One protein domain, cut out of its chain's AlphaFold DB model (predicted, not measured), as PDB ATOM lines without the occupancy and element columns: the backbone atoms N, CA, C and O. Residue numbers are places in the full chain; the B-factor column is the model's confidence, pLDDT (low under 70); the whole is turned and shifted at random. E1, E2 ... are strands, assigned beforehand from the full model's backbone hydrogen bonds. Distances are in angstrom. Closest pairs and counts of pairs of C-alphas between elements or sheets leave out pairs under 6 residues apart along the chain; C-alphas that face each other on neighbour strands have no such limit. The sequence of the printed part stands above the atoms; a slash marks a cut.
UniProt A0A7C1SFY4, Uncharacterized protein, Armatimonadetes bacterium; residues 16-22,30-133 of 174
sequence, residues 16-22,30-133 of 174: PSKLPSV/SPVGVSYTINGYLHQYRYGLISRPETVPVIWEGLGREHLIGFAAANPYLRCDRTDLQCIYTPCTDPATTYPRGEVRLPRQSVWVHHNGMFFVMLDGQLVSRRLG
ATOM      1  N   PRO A  16      22.536-105.160 -11.813       94.44
ATOM      2  CA  PRO A  16      22.160-106.105 -12.854       94.44
ATOM      3  C   PRO A  16      21.440-105.421 -14.014       94.44
ATOM      4  O   PRO A  16      20.556-104.591 -13.809       94.44
ATOM      5  N   SER A  17      21.745-105.861 -15.232       94.44
ATOM      6  CA  SER A  17      21.089-105.405 -16.454       94.44
ATOM      7  C   SER A  17      20.815-106.564 -17.409       94.44
ATOM      8  O   SER A  17      21.621-107.486 -17.566       94.44
ATOM      9  N   LYS A  18      19.633-106.536 -18.027       93.12
ATOM     10  CA  LYS A  18      19.172-107.524 -19.009       93.12
ATOM     11  C   LYS A  18      19.168-106.898 -20.393       93.12
ATOM     12  O   LYS A  18      18.777-105.742 -20.546       93.12
ATOM     13  N   LEU A  19      19.539-107.679 -21.402       90.69
ATOM     14  CA  LEU A  19      19.385-107.249 -22.787       90.69
ATOM     15  C   LEU A  19      17.891-107.269 -23.171       90.69
ATOM     16  O   LEU A  19      17.225-108.265 -22.886       90.69
ATOM     17  N   PRO A  20      17.349-106.213 -23.814       89.56
ATOM     18  CA  PRO A  20      15.910-106.104 -24.085       89.56
ATOM     19  C   PRO A  20      15.364-107.206 -25.001       89.56
ATOM     20  O   PRO A  20      14.228-107.634 -24.845       89.56
ATOM     21  N   SER A  21      16.174-107.662 -25.957       87.56
ATOM     22  CA  SER A  21      15.774-108.604 -27.011       87.56
ATOM     23  C   SER A  21      16.049-110.070 -26.663       87.56
ATOM     24  O   SER A  21      16.056-110.919 -27.550       87.56
ATOM     25  N   VAL A  22      16.326-110.373 -25.393       89.25
ATOM     26  CA  VAL A  22      16.671-111.723 -24.940       89.25
ATOM     27  C   VAL A  22      15.583-112.248 -24.016       89.25
ATOM     28  O   VAL A  22      15.270-111.638 -22.993       89.25
ATOM     29  N   SER A  30      21.281-121.243 -15.322       86.25
ATOM     30  CA  SER A  30      21.170-119.916 -14.703       86.25
ATOM     31  C   SER A  30      22.259-118.989 -15.261       86.25
ATOM     32  O   SER A  30      23.438-119.334 -15.133       86.25
ATOM     33  N   PRO A  31      21.896-117.853 -15.887       88.50
ATOM     34  CA  PRO A  31      22.874-116.924 -16.429       88.50
ATOM     35  C   PRO A  31      23.677-116.288 -15.296       88.50
ATOM     36  O   PRO A  31      23.171-116.083 -14.191       88.50
ATOM     37  N   VAL A  32      24.934-115.969 -15.585       90.50
ATOM     38  CA  VAL A  32      25.840-115.275 -14.664       90.50
ATOM     39  C   VAL A  32      25.958-113.810 -15.061       90.50
ATOM     40  O   VAL A  32      25.864-113.484 -16.242       90.50
ATOM     41  N   GLY A  33      26.135-112.928 -14.080       92.62
ATOM     42  CA  GLY A  33      26.434-111.520 -14.328       92.62
ATOM     43  C   GLY A  33      27.901-111.329 -14.707       92.62
ATOM     44  O   GLY A  33      28.764-111.933 -14.070       92.62
ATOM     45  N   VAL A  34      28.177-110.488 -15.704       94.06
ATOM     46  CA  VAL A  34      29.539-110.107 -16.111       94.06
ATOM     47  C   VAL A  34      29.640-108.581 -16.180       94.06
ATOM     48  O   VAL A  34      28.871-107.953 -16.908       94.06
ATOM     49  N   SER A  35      30.550-107.978 -15.404       93.75
ATOM     50  CA  SER A  35      30.775-106.514 -15.419       93.75
ATOM     51  C   SER A  35      31.950-106.087 -16.292       93.75
ATOM     52  O   SER A  35      31.986-104.957 -16.771       93.75
ATOM     53  N   TYR A  36      32.916-106.981 -16.499       94.06
ATOM     54  CA  TYR A  36      34.091-106.684 -17.304       94.06
ATOM     55  C   TYR A  36      33.785-106.776 -18.796       94.06
ATOM     56  O   TYR A  36      33.094-107.685 -19.264       94.06
ATOM     57  N   THR A  37      34.346-105.838 -19.545       96.25
ATOM     58  CA  THR A  37      34.310-105.797 -21.001       96.25
ATOM     59  C   THR A  37      35.684-106.059 -21.580       96.25
ATOM     60  O   THR A  37      36.693-105.701 -20.973       96.25
ATOM     61  N   ILE A  38      35.712-106.631 -22.781       97.00
ATOM     62  CA  ILE A  38      36.944-106.822 -23.549       97.00
ATOM     63  C   ILE A  38      37.126-105.713 -24.589       97.00
ATOM     64  O   ILE A  38      36.148-105.204 -25.137       97.00
ATOM     65  N   ASN A  39      38.371-105.370 -24.903       97.75
ATOM     66  CA  ASN A  39      38.700-104.490 -26.017       97.75
ATOM     67  C   ASN A  39      38.431-105.212 -27.348       97.75
ATOM     68  O   ASN A  39      39.213-106.056 -27.793       97.75
ATOM     69  N   GLY A  40      37.321-104.870 -28.002       97.50
ATOM     70  CA  GLY A  40      36.897-105.493 -29.254       97.50
ATOM     71  C   GLY A  40      37.817-105.201 -30.441       97.50
ATOM     72  O   GLY A  40      37.746-105.906 -31.448       97.50
ATOM     73  N   TYR A  41      38.716-104.218 -30.345       97.38
ATOM     74  CA  TYR A  41      39.694-103.945 -31.404       97.38
ATOM     75  C   TYR A  41      40.713-105.074 -31.548       97.38
ATOM     76  O   TYR A  41      41.220-105.306 -32.642       97.38
ATOM     77  N   LEU A  42      40.953-105.827 -30.473       96.75
ATOM     78  CA  LEU A  42      41.974-106.869 -30.417       96.75
ATOM     79  C   LEU A  42      41.483-108.247 -30.883       96.75
ATOM     80  O   LEU A  42      42.291-109.158 -31.007       96.75
ATOM     81  N   HIS A  43      40.189-108.414 -31.178       92.31
ATOM     82  CA  HIS A  43      39.592-109.732 -31.443       92.31
ATOM     83  C   HIS A  43      40.225-110.493 -32.630       92.31
ATOM     84  O   HIS A  43      40.239-111.719 -32.635       92.31
ATOM     85  N   GLN A  44      40.754-109.769 -33.623       92.38
ATOM     86  CA  GLN A  44      41.518-110.313 -34.754       92.38
ATOM     87  C   GLN A  44      42.850-109.575 -34.980       92.38
ATOM     88  O   GLN A  44      43.545-109.826 -35.968       92.38
ATOM     89  N   TYR A  45      43.215-108.641 -34.096       94.06
ATOM     90  CA  TYR A  45      44.453-107.885 -34.254       94.06
ATOM     91  C   TYR A  45      45.653-108.740 -33.849       94.06
ATOM     92  O   TYR A  45      45.605-109.499 -32.881       94.06
ATOM     93  N   ARG A  46      46.749-108.636 -34.600       92.69
ATOM     94  CA  ARG A  46      47.939-109.455 -34.359       92.69
ATOM     95  C   ARG A  46      48.777-108.828 -33.254       92.69
ATOM     96  O   ARG A  46      49.204-107.689 -33.391       92.69
ATOM     97  N   TYR A  47      49.086-109.604 -32.216       91.75
ATOM     98  CA  TYR A  47      49.920-109.151 -31.095       91.75
ATOM     99  C   TYR A  47      51.273-108.583 -31.553       91.75
ATOM    100  O   TYR A  47      51.694-107.540 -31.074       91.75
ATOM    101  N   GLY A  48      51.922-109.212 -32.542       93.62
ATOM    102  CA  GLY A  48      53.215-108.755 -33.070       93.62
ATOM    103  C   GLY A  48      53.192-107.416 -33.819       93.62
ATOM    104  O   GLY A  48      54.248-106.952 -34.230       93.62
ATOM    105  N   LEU A  49      52.018-106.809 -34.025       93.06
ATOM    106  CA  LEU A  49      51.883-105.460 -34.587       93.06
ATOM    107  C   LEU A  49      51.751-104.379 -33.505       93.06
ATOM    108  O   LEU A  49      51.608-103.212 -33.849       93.06
ATOM    109  N   ILE A  50      51.768-104.755 -32.225       94.88
ATOM    110  CA  ILE A  50      51.606-103.832 -31.102       94.88
ATOM    111  C   ILE A  50      52.987-103.475 -30.567       94.88
ATOM    112  O   ILE A  50      53.725-104.340 -30.094       94.88
ATOM    113  N   SER A  51      53.329-102.194 -30.646       95.06
ATOM    114  CA  SER A  51      54.632-101.685 -30.219       95.06
ATOM    115  C   SER A  51      54.711-101.491 -28.703       95.06
ATOM    116  O   SER A  51      55.791-101.606 -28.123       95.06
ATOM    117  N   ARG A  52      53.567-101.216 -28.060       95.00
ATOM    118  CA  ARG A  52      53.473-100.843 -26.639       95.00
ATOM    119  C   ARG A  52      52.347-101.573 -25.896       95.00
ATOM    120  O   ARG A  52      51.324-100.955 -25.566       95.00
ATOM    121  N   PRO A  53      52.489-102.884 -25.628       95.44
ATOM    122  CA  PRO A  53      51.440-103.678 -24.985       95.44
ATOM    123  C   PRO A  53      51.069-103.166 -23.581       95.44
ATOM    124  O   PRO A  53      49.927-103.327 -23.154       95.44
ATOM    125  N   GLU A  54      51.972-102.473 -22.889       95.19
ATOM    126  CA  GLU A  54      51.731-101.879 -21.569       95.19
ATOM    127  C   GLU A  54      50.733-100.708 -21.592       95.19
ATOM    128  O   GLU A  54      50.192-100.317 -20.559       95.19
ATOM    129  N   THR A  55      50.462-100.137 -22.771       94.31
ATOM    130  CA  THR A  55      49.559 -98.983 -22.924       94.31
ATOM    131  C   THR A  55      48.166 -99.332 -23.431       94.31
ATOM    132  O   THR A  55      47.264 -98.508 -23.296       94.31
ATOM    133  N   VAL A  56      47.960-100.547 -23.952       96.31
ATOM    134  CA  VAL A  56      46.695-100.964 -24.573       96.31
ATOM    135  C   VAL A  56      45.839-101.733 -23.563       96.31
ATOM    136  O   VAL A  56      46.209-102.849 -23.189       96.31
ATOM    137  N   PRO A  57      44.684-101.208 -23.119       97.12
ATOM    138  CA  PRO A  57      43.800-101.968 -22.250       97.12
ATOM    139  C   PRO A  57      43.111-103.113 -23.004       97.12
ATOM    140  O   PRO A  57      42.678-102.957 -24.149       97.12
ATOM    141  N   VAL A  58      42.961-104.255 -22.335       96.75
ATOM    142  CA  VAL A  58      42.306-105.467 -22.854       96.75
ATOM    143  C   VAL A  58      41.022-105.770 -22.108       96.75
ATOM    144  O   VAL A  58      40.014-106.051 -22.748       96.75
ATOM    145  N   ILE A  59      41.043-105.724 -20.776       96.25
ATOM    146  CA  ILE A  59      39.874-105.993 -19.930       96.25
ATOM    147  C   ILE A  59      39.667-104.793 -19.018       96.25
ATOM    148  O   ILE A  59      40.620-104.303 -18.423       96.25
ATOM    149  N   TRP A  60      38.439-104.306 -18.901       95.50
ATOM    150  CA  TRP A  60      38.130-103.139 -18.071       95.50
ATOM    151  C   TRP A  60      36.644-103.086 -17.720       95.50
ATOM    152  O   TRP A  60      35.841-103.861 -18.239       95.50
ATOM    153  N   GLU A  61      36.258-102.172 -16.838       94.81
ATOM    154  CA  GLU A  61      34.874-101.995 -16.375       94.81
ATOM    155  C   GLU A  61      34.077-101.068 -17.307       94.81
ATOM    156  O   GLU A  61      33.488-100.070 -16.890       94.81
ATOM    157  N   GLY A  62      34.062-101.387 -18.604       94.44
ATOM    158  CA  GLY A  62      33.571-100.497 -19.658       94.44
ATOM    159  C   GLY A  62      32.072-100.204 -19.650       94.44
ATOM    160  O   GLY A  62      31.615 -99.472 -20.523       94.44
ATOM    161  N   LEU A  63      31.299-100.760 -18.710       95.12
ATOM    162  CA  LEU A  63      29.871-100.458 -18.498       95.12
ATOM    163  C   LEU A  63      29.614 -99.631 -17.234       95.12
ATOM    164  O   LEU A  63      28.464 -99.313 -16.929       95.12
ATOM    165  N   GLY A  64      30.673 -99.269 -16.508       95.06
ATOM    166  CA  GLY A  64      30.571 -98.644 -15.196       95.06
ATOM    167  C   GLY A  64      29.936 -99.590 -14.176       95.06
ATOM    168  O   GLY A  64      30.173-100.798 -14.191       95.06
ATOM    169  N   ARG A  65      29.105 -99.049 -13.280       95.62
ATOM    170  CA  ARG A  65      28.389 -99.798 -12.230       95.62
ATOM    171  C   ARG A  65      27.219-100.629 -12.777       95.62
ATOM    172  O   ARG A  65      26.137-100.649 -12.197       95.62
ATOM    173  N   GLU A  66      27.441-101.352 -13.865       95.44
ATOM    174  CA  GLU A  66      26.483-102.240 -14.523       95.44
ATOM    175  C   GLU A  66      27.146-103.592 -14.836       95.44
ATOM    176  O   GLU A  66      28.306-103.653 -15.243       95.44
ATOM    177  N   HIS A  67      26.408-104.689 -14.666       95.38
ATOM    178  CA  HIS A  67      26.791-106.001 -15.179       95.38
ATOM    179  C   HIS A  67      25.677-106.596 -16.035       95.38
ATOM    180  O   HIS A  67      24.494-106.527 -15.691       95.38
ATOM    181  N   LEU A  68      26.054-107.222 -17.146       94.88
ATOM    182  CA  LEU A  68      25.101-107.879 -18.030       94.88
ATOM    183  C   LEU A  68      24.828-109.299 -17.550       94.88
ATOM    184  O   LEU A  68      25.743-110.080 -17.289       94.88
ATOM    185  N   ILE A  69      23.551-109.651 -17.453       93.75
ATOM    186  CA  ILE A  69      23.128-111.006 -17.109       93.75
ATOM    187  C   ILE A  69      23.215-111.879 -18.360       93.75
ATOM    188  O   ILE A  69      22.486-111.652 -19.322       93.75
ATOM    189  N   GLY A  70      24.054-112.913 -18.314       91.25
ATOM    190  CA  GLY A  70      24.165-113.947 -19.346       91.25
ATOM    191  C   GLY A  70      25.057-113.587 -20.532       91.25
ATOM    192  O   GLY A  70      25.214-114.417 -21.420       91.25
ATOM    193  N   PHE A  71      25.657-112.396 -20.537       92.06
ATOM    194  CA  PHE A  71      26.478-111.902 -21.639       92.06
ATOM    195  C   PHE A  71      27.741-111.237 -21.108       92.06
ATOM    196  O   PHE A  71      27.693-110.518 -20.116       92.06
ATOM    197  N   ALA A  72      28.848-111.436 -21.816       91.81
ATOM    198  CA  ALA A  72      30.015-110.570 -21.744       91.81
ATOM    199  C   ALA A  72      29.997-109.658 -22.973       91.81
ATOM    200  O   ALA A  72      29.520-110.061 -24.034       91.81
ATOM    201  N   ALA A  73      30.500-108.435 -22.842       93.81
ATOM    202  CA  ALA A  73      30.489-107.483 -23.943       93.81
ATOM    203  C   ALA A  73      31.892-107.053 -24.348       93.81
ATOM    204  O   ALA A  73      32.788-106.931 -23.514       93.81
ATOM    205  N   ALA A  74      32.043-106.749 -25.632       96.31
ATOM    206  CA  ALA A  74      33.137-105.924 -26.098       96.31
ATOM    207  C   ALA A  74      32.769-104.445 -25.910       96.31
ATOM    208  O   ALA A  74      31.649-104.030 -26.215       96.31
ATOM    209  N   ASN A  75      33.700-103.664 -25.379       96.81
ATOM    210  CA  ASN A  75      33.636-102.210 -25.373       96.81
ATOM    211  C   ASN A  75      35.081-101.697 -25.315       96.81
ATOM    212  O   ASN A  75      35.809-102.138 -24.433       96.81
ATOM    213  N   PRO A  76      35.534-100.830 -26.224       97.50
ATOM    214  CA  PRO A  76      34.875-100.513 -27.489       97.50
ATOM    215  C   PRO A  76      34.806-101.744 -28.417       97.50
ATOM    216  O   PRO A  76      35.381-102.792 -28.116       97.50
ATOM    217  N   TYR A  77      34.097-101.639 -29.542       97.06
ATOM    218  CA  TYR A  77      34.006-102.712 -30.539       97.06
ATOM    219  C   TYR A  77      34.075-102.188 -31.975       97.06
ATOM    220  O   TYR A  77      33.935-100.993 -32.232       97.06
ATOM    221  N   LEU A  78      34.342-103.098 -32.914       97.31
ATOM    222  CA  LEU A  78      34.317-102.808 -34.344       97.31
ATOM    223  C   LEU A  78      32.935-103.127 -34.902       97.31
ATOM    224  O   LEU A  78      32.396-104.210 -34.667       97.31
ATOM    225  N   ARG A  79      32.371-102.192 -35.660       95.50
ATOM    226  CA  ARG A  79      31.145-102.417 -36.417       95.50
ATOM    227  C   ARG A  79      31.484-103.195 -37.689       95.50
ATOM    228  O   ARG A  79      31.986-102.627 -38.656       95.50
ATOM    229  N   CYS A  80      31.214-104.496 -37.654       93.62
ATOM    230  CA  CYS A  80      31.487-105.442 -38.736       93.62
ATOM    231  C   CYS A  80      30.240-105.694 -39.609       93.62
ATOM    232  O   CYS A  80      29.776-106.829 -39.707       93.62
ATOM    233  N   ASP A  81      29.633-104.655 -40.181       94.94
ATOM    234  CA  ASP A  81      28.358-104.775 -40.910       94.94
ATOM    235  C   ASP A  81      28.499-105.086 -42.408       94.94
ATOM    236  O   ASP A  81      27.495-105.218 -43.109       94.94
ATOM    237  N   ARG A  82      29.729-105.255 -42.902       94.06
ATOM    238  CA  ARG A  82      30.022-105.672 -44.275       94.06
ATOM    239  C   ARG A  82      30.663-107.046 -44.320       94.06
ATOM    240  O   ARG A  82      31.649-107.305 -43.634       94.06
ATOM    241  N   THR A  83      30.120-107.905 -45.175       92.75
ATOM    242  CA  THR A  83      30.592-109.281 -45.384       92.75
ATOM    243  C   THR A  83      31.702-109.385 -46.426       92.75
ATOM    244  O   THR A  83      32.398-110.394 -46.472       92.75
ATOM    245  N   ASP A  84      31.879-108.358 -47.255       95.06
ATOM    246  CA  ASP A  84      32.867-108.314 -48.332       95.06
ATOM    247  C   ASP A  84      34.205-107.683 -47.910       95.06
ATOM    248  O   ASP A  84      35.168-107.702 -48.673       95.06
ATOM    249  N   LEU A  85      34.284-107.156 -46.685       93.69
ATOM    250  CA  LEU A  85      35.498-106.596 -46.101       93.69
ATOM    251  C   LEU A  85      35.855-107.299 -44.796       93.69
ATOM    252  O   LEU A  85      34.997-107.699 -44.012       93.69
ATOM    253  N   GLN A  86      37.154-107.392 -44.527       93.81
ATOM    254  CA  GLN A  86      37.647-107.993 -43.300       93.81
ATOM    255  C   GLN A  86      37.363-107.097 -42.088       93.81
ATOM    256  O   GLN A  86      37.643-105.899 -42.109       93.81
ATOM    257  N   CYS A  87      36.862-107.681 -40.997       94.25
ATOM    258  CA  CYS A  87      36.678-106.948 -39.748       94.25
ATOM    259  C   CYS A  87      37.932-107.002 -38.863       94.25
ATOM    260  O   CYS A  87      37.963-107.690 -37.848       94.25
ATOM    261  N   ILE A  88      38.986-106.286 -39.256       95.56
ATOM    262  CA  ILE A  88      40.204-106.105 -38.450       95.56
ATOM    263  C   ILE A  88      40.405-104.623 -38.164       95.56
ATOM    264  O   ILE A  88      40.164-103.783 -39.027       95.56
ATOM    265  N   TYR A  89      40.872-104.299 -36.955       96.06
ATOM    266  CA  TYR A  89      41.226-102.928 -36.610       96.06
ATOM    267  C   TYR A  89      42.224-102.354 -37.625       96.06
ATOM    268  O   TYR A  89      43.305-102.901 -37.835       96.06
ATOM    269  N   THR A  90      41.865-101.217 -38.205       93.50
ATOM    270  CA  THR A  90      42.712-100.434 -39.106       93.50
ATOM    271  C   THR A  90      42.771 -99.015 -38.546       93.50
ATOM    272  O   THR A  90      41.730 -98.544 -38.109       93.50
ATOM    273  N   PRO A  91      43.911 -98.308 -38.503       93.12
ATOM    274  CA  PRO A  91      43.944 -96.902 -38.083       93.12
ATOM    275  C   PRO A  91      43.011 -96.003 -38.916       93.12
ATOM    276  O   PRO A  91      42.647 -96.347 -40.040       93.12
ATOM    277  N   CYS A  92      42.572 -94.862 -38.373       94.62
ATOM    278  CA  CYS A  92      41.695 -93.942 -39.113       94.62
ATOM    279  C   CYS A  92      42.531 -93.100 -40.068       94.62
ATOM    280  O   CYS A  92      43.293 -92.248 -39.621       94.62
ATOM    281  N   THR A  93      42.400 -93.358 -41.368       93.38
ATOM    282  CA  THR A  93      43.056 -92.567 -42.418       93.38
ATOM    283  C   THR A  93      42.075 -91.575 -43.033       93.38
ATOM    284  O   THR A  93      42.379 -90.393 -43.132       93.38
ATOM    285  N   ASP A  94      40.879 -92.051 -43.380       95.25
ATOM    286  CA  ASP A  94      39.773 -91.247 -43.903       95.25
ATOM    287  C   ASP A  94      38.428 -91.787 -43.370       95.25
ATOM    288  O   ASP A  94      38.086 -92.944 -43.640       95.25
ATOM    289  N   PRO A  95      37.640 -90.993 -42.620       94.62
ATOM    290  CA  PRO A  95      36.369 -91.438 -42.043       94.62
ATOM    291  C   PRO A  95      35.299 -91.826 -43.077       94.62
ATOM    292  O   PRO A  95      34.337 -92.512 -42.717       94.62
ATOM    293  N   ALA A  96      35.440 -91.415 -44.344       93.81
ATOM    294  CA  ALA A  96      34.513 -91.788 -45.410       93.81
ATOM    295  C   ALA A  96      34.752 -93.212 -45.937       93.81
ATOM    296  O   ALA A  96      33.806 -93.877 -46.363       93.81
ATOM    297  N   THR A  97      35.997 -93.688 -45.896       94.00
ATOM    298  CA  THR A  97      36.415 -94.939 -46.552       94.00
ATOM    299  C   THR A  97      36.941 -95.994 -45.584       94.00
ATOM    300  O   THR A  97      36.914 -97.185 -45.899       94.00
ATOM    301  N   THR A  98      37.383 -95.596 -44.391       95.31
ATOM    302  CA  THR A  98      37.963 -96.525 -43.421       95.31
ATOM    303  C   THR A  98      36.905 -97.494 -42.881       95.31
ATOM    304  O   THR A  98      35.897 -97.090 -42.300       95.31
ATOM    305  N   TYR A  99      37.191 -98.792 -42.988       94.88
ATOM    306  CA  TYR A  99      36.390 -99.881 -42.432       94.88
ATOM    307  C   TYR A  99      37.285-100.848 -41.640       94.88
ATOM    308  O   TYR A  99      38.442-101.036 -42.024       94.88
ATOM    309  N   PRO A 100      36.784-101.486 -40.567       95.62
ATOM    310  CA  PRO A 100      35.509-101.248 -39.881       95.62
ATOM    311  C   PRO A 100      35.520 -99.957 -39.050       95.62
ATOM    312  O   PRO A 100      36.579 -99.506 -38.597       95.62
ATOM    313  N   ARG A 101      34.334 -99.371 -38.824       95.75
ATOM    314  CA  ARG A 101      34.178 -98.233 -37.898       95.75
ATOM    315  C   ARG A 101      34.288 -98.699 -36.448       95.75
ATOM    316  O   ARG A 101      33.947 -99.840 -36.130       95.75
ATOM    317  N   GLY A 102      34.754 -97.813 -35.576       96.25
ATOM    318  CA  GLY A 102      34.676 -98.014 -34.136       96.25
ATOM    319  C   GLY A 102      33.298 -97.625 -33.610       96.25
ATOM    320  O   GLY A 102      32.690 -96.670 -34.086       96.25
ATOM    321  N   GLU A 103      32.821 -98.356 -32.612       96.38
ATOM    322  CA  GLU A 103      31.682 -97.954 -31.798       96.38
ATOM    323  C   GLU A 103      32.028 -98.112 -30.313       96.38
ATOM    324  O   GLU A 103      32.814 -98.978 -29.905       96.38
ATOM    325  N   VAL A 104      31.441 -97.236 -29.500       96.50
ATOM    326  CA  VAL A 104      31.618 -97.207 -28.048       96.50
ATOM    327  C   VAL A 104      30.245 -97.256 -27.413       96.50
ATOM    328  O   VAL A 104      29.389 -96.415 -27.686       96.50
ATOM    329  N   ARG A 105      30.036 -98.219 -26.519       94.50
ATOM    330  CA  ARG A 105      28.844 -98.232 -25.680       94.50
ATOM    331  C   ARG A 105      29.098 -97.353 -24.465       94.50
ATOM    332  O   ARG A 105      29.880 -97.726 -23.594       94.50
ATOM    333  N   LEU A 106      28.448 -96.192 -24.402       95.25
ATOM    334  CA  LEU A 106      28.532 -95.338 -23.219       95.25
ATOM    335  C   LEU A 106      27.933 -96.061 -21.996       95.25
ATOM    336  O   LEU A 106      26.831 -96.614 -22.098       95.25
ATOM    337  N   PRO A 107      28.632 -96.065 -20.848       95.06
ATOM    338  CA  PRO A 107      28.080 -96.527 -19.581       95.06
ATOM    339  C   PRO A 107      26.772 -95.812 -19.242       95.06
ATOM    340  O   PRO A 107      26.681 -94.590 -19.314       95.06
ATOM    341  N   ARG A 108      25.757 -96.576 -18.829       93.56
ATOM    342  CA  ARG A 108      24.479 -96.023 -18.336       93.56
ATOM    343  C   ARG A 108      24.500 -95.730 -16.838       93.56
ATOM    344  O   ARG A 108      23.547 -95.174 -16.304       93.56
ATOM    345  N   GLN A 109      25.553 -96.177 -16.165       95.19
ATOM    346  CA  GLN A 109      25.780 -96.039 -14.738       95.19
ATOM    347  C   GLN A 109      27.135 -95.380 -14.508       95.19
ATOM    348  O   GLN A 109      27.971 -95.320 -15.412       95.19
ATOM    349  N   SER A 110      27.345 -94.892 -13.286       95.44
ATOM    350  CA  SER A 110      28.592 -94.228 -12.911       95.44
ATOM    351  C   SER A 110      29.794 -95.121 -13.205       95.44
ATOM    352  O   SER A 110      29.755 -96.321 -12.924       95.44
ATOM    353  N   VAL A 111      30.872 -94.556 -13.744       95.00
ATOM    354  CA  VAL A 111      32.140 -95.286 -13.928       95.00
ATOM    355  C   VAL A 111      33.024 -95.252 -12.688       95.00
ATOM    356  O   VAL A 111      34.092 -95.859 -12.666       95.00
ATOM    357  N   TRP A 112      32.589 -94.551 -11.644       94.12
ATOM    358  CA  TRP A 112      33.241 -94.522 -10.344       94.12
ATOM    359  C   TRP A 112      32.927 -95.807  -9.570       94.12
ATOM    360  O   TRP A 112      32.265 -95.788  -8.531       94.12
ATOM    361  N   VAL A 113      33.373 -96.943 -10.109       92.31
ATOM    362  CA  VAL A 113      33.157 -98.273  -9.522       92.31
ATOM    363  C   VAL A 113      34.027 -98.456  -8.277       92.31
ATOM    364  O   VAL A 113      33.570 -98.986  -7.264       92.31
ATOM    365  N   HIS A 114      35.254 -97.932  -8.326       92.06
ATOM    366  CA  HIS A 114      36.261 -98.030  -7.276       92.06
ATOM    367  C   HIS A 114      36.793 -96.640  -6.901       92.06
ATOM    368  O   HIS A 114      37.804 -96.198  -7.432       92.06
ATOM    369  N   HIS A 115      36.108 -95.934  -5.992       85.75
ATOM    370  CA  HIS A 115      36.528 -94.622  -5.461       85.75
ATOM    371  C   HIS A 115      36.944 -93.612  -6.557       85.75
ATOM    372  O   HIS A 115      38.096 -93.195  -6.651       85.75
ATOM    373  N   ASN A 116      35.990 -93.216  -7.405       88.75
ATOM    374  CA  ASN A 116      36.204 -92.307  -8.544       88.75
ATOM    375  C   ASN A 116      37.131 -92.841  -9.646       88.75
ATOM    376  O   ASN A 116      37.693 -92.078 -10.432       88.75
ATOM    377  N   GLY A 117      37.284 -94.158  -9.728       91.25
ATOM    378  CA  GLY A 117      38.072 -94.809 -10.759       91.25
ATOM    379  C   GLY A 117      37.569 -96.201 -11.098       91.25
ATOM    380  O   GLY A 117      36.539 -96.656 -10.592       91.25
ATOM    381  N   MET A 118      38.335 -96.856 -11.960       93.38
ATOM    382  CA  MET A 118      38.110 -98.229 -12.393       93.38
ATOM    383  C   MET A 118      39.437 -98.949 -12.623       93.38
ATOM    384  O   MET A 118      40.507 -98.324 -12.680       93.38
ATOM    385  N   PHE A 119      39.353-100.263 -12.783       93.81
ATOM    386  CA  PHE A 119      40.499-101.088 -13.136       93.81
ATOM    387  C   PHE A 119      40.572-101.387 -14.634       93.81
ATOM    388  O   PHE A 119      39.567-101.643 -15.300       93.81
ATOM    389  N   PHE A 120      41.804-101.404 -15.136       96.19
ATOM    390  CA  PHE A 120      42.170-101.796 -16.488       96.19
ATOM    391  C   PHE A 120      43.235-102.885 -16.405       96.19
ATOM    392  O   PHE A 120      44.238-102.724 -15.716       96.19
ATOM    393  N   VAL A 121      43.029-103.981 -17.119       97.00
ATOM    394  CA  VAL A 121      44.066-104.969 -17.404       97.00
ATOM    395  C   VAL A 121      44.654-104.618 -18.759       97.00
ATOM    396  O   VAL A 121      43.929-104.590 -19.757       97.00
ATOM    397  N   MET A 122      45.944-104.325 -18.778       97.06
ATOM    398  CA  MET A 122      46.712-103.980 -19.968       97.06
ATOM    399  C   MET A 122      47.108-105.245 -20.736       97.06
ATOM    400  O   MET A 122      47.011-106.361 -20.220       97.06
ATOM    401  N   LEU A 123      47.529-105.093 -21.989       96.75
ATOM    402  CA  LEU A 123      47.820-106.225 -22.867       96.75
ATOM    403  C   LEU A 123      49.070-107.013 -22.456       96.75
ATOM    404  O   LEU A 123      49.158-108.207 -22.737       96.75
ATOM    405  N   ASP A 124      50.001-106.382 -21.750       95.88
ATOM    406  CA  ASP A 124      51.134-107.053 -21.102       95.88
ATOM    407  C   ASP A 124      50.754-107.775 -19.788       95.88
ATOM    408  O   ASP A 124      51.593-108.437 -19.178       95.88
ATOM    409  N   GLY A 125      49.491-107.673 -19.358       96.12
ATOM    410  CA  GLY A 125      48.959-108.290 -18.145       96.12
ATOM    411  C   GLY A 125      48.982-107.397 -16.903       96.12
ATOM    412  O   GLY A 125      48.524-107.836 -15.846       96.12
ATOM    413  N   GLN A 126      49.469-106.155 -16.990       97.25
ATOM    414  CA  GLN A 126      49.470-105.242 -15.845       97.25
ATOM    415  C   GLN A 126      48.052-104.824 -15.444       97.25
ATOM    416  O   GLN A 126      47.223-104.480 -16.284       97.25
ATOM    417  N   LEU A 127      47.783-104.799 -14.137       96.31
ATOM    418  CA  LEU A 127      46.571-104.204 -13.580       96.31
ATOM    419  C   LEU A 127      46.842-102.738 -13.232       96.31
ATOM    420  O   LEU A 127      47.665-102.440 -12.368       96.31
ATOM    421  N   VAL A 128      46.112-101.827 -13.866       95.44
ATOM    422  CA  VAL A 128      46.221-100.383 -13.664       95.44
ATOM    423  C   VAL A 128      44.906 -99.849 -13.111       95.44
ATOM    424  O   VAL A 128      43.838-100.053 -13.687       95.44
ATOM    425  N   SER A 129      44.979 -99.124 -11.996       94.19
ATOM    426  CA  SER A 129      43.863 -98.311 -11.513       94.19
ATOM    427  C   SER A 129      43.947 -96.926 -12.137       94.19
ATOM    428  O   SER A 129      45.012 -96.306 -12.114       94.19
ATOM    429  N   ARG A 130      42.838 -96.425 -12.683       93.38
ATOM    430  CA  ARG A 130      42.777 -95.056 -13.205       93.38
ATOM    431  C   ARG A 130      41.622 -94.308 -12.575       93.38
ATOM    432  O   ARG A 130      40.490 -94.793 -12.562       93.38
ATOM    433  N   ARG A 131      41.918 -93.103 -12.094       93.25
ATOM    434  CA  ARG A 131      40.896 -92.126 -11.727       93.25
ATOM    435  C   ARG A 131      40.256 -91.601 -13.007       93.25
ATOM    436  O   ARG A 131      40.974 -91.136 -13.887       93.25
ATOM    437  N   LEU A 132      38.932 -91.649 -13.076       94.19
ATOM    438  CA  LEU A 132      38.151 -91.175 -14.217       94.19
ATOM    439  C   LEU A 132      37.225 -90.038 -13.799       94.19
ATOM    440  O   LEU A 132      36.829 -89.949 -12.636       94.19
ATOM    441  N   GLY A 133      36.874 -89.156 -14.731       93.06
ATOM    442  CA  GLY A 133      36.020 -88.009 -14.424       93.06
ATOM    443  C   GLY A 133      36.642 -87.074 -13.388       93.06
ATOM    444  O   GLY A 133      35.953 -86.536 -12.526       93.06
TER     445      GLY A 133
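AT A GLANCE: This is residues 16 to 22 and 30 to 133 of the 174 residues of an uncharacterized protein of Armatimonadetes bacterium (UniProt A0A7C1SFY4). There is little regular structure: loops join a small sheet, E1, E5 and E6, to a separate hairpin, E3 and E4, with E2 at a third corner, paired with short stretches at residues 16 to 17 and 33 to 34. The printed part has 111 residues, no named helix and six strands, E1 to E6 along the chain; it is all strand, with 25 residues in named elements. The sheet, order E1, E5, E6, is antiparallel. The whole is only just compact, close to loose, with radius of gyration of the C-alphas 15.3 A and spans of 38 by 36 by 27 A.

IN THESE COORDINATES: Start at C-alpha 16, (22.160, -106.105, -12.854). Next find E1, residues 57 to 60, E2, 66 to 69, E3, 77 to 79, and E4, 101 to 103. E5, 117 to 122, runs 15.6 A; E6, 127 to 131, runs 13.5 A to C-alpha 131 at (40.896, -92.126, -11.727).

HOW THE PARTS SIT: Look within hydrogen-bond range: N 58 and O 121, 2.8 A, for E1 and E5; N 120 and O 128, 2.8 A, for hairpin E5 and E6; N 79 and O 101, 2.9 A, for hairpin E3 and E4. E3 and E5 are apart.

THE WHOLE: Residues 23 to 29 are not printed; C-alphas 22 and 30 are 13.9 A apart. Links E3 to E4 and E4 to E5 are long. No printed residue is under 70 in pLDDT.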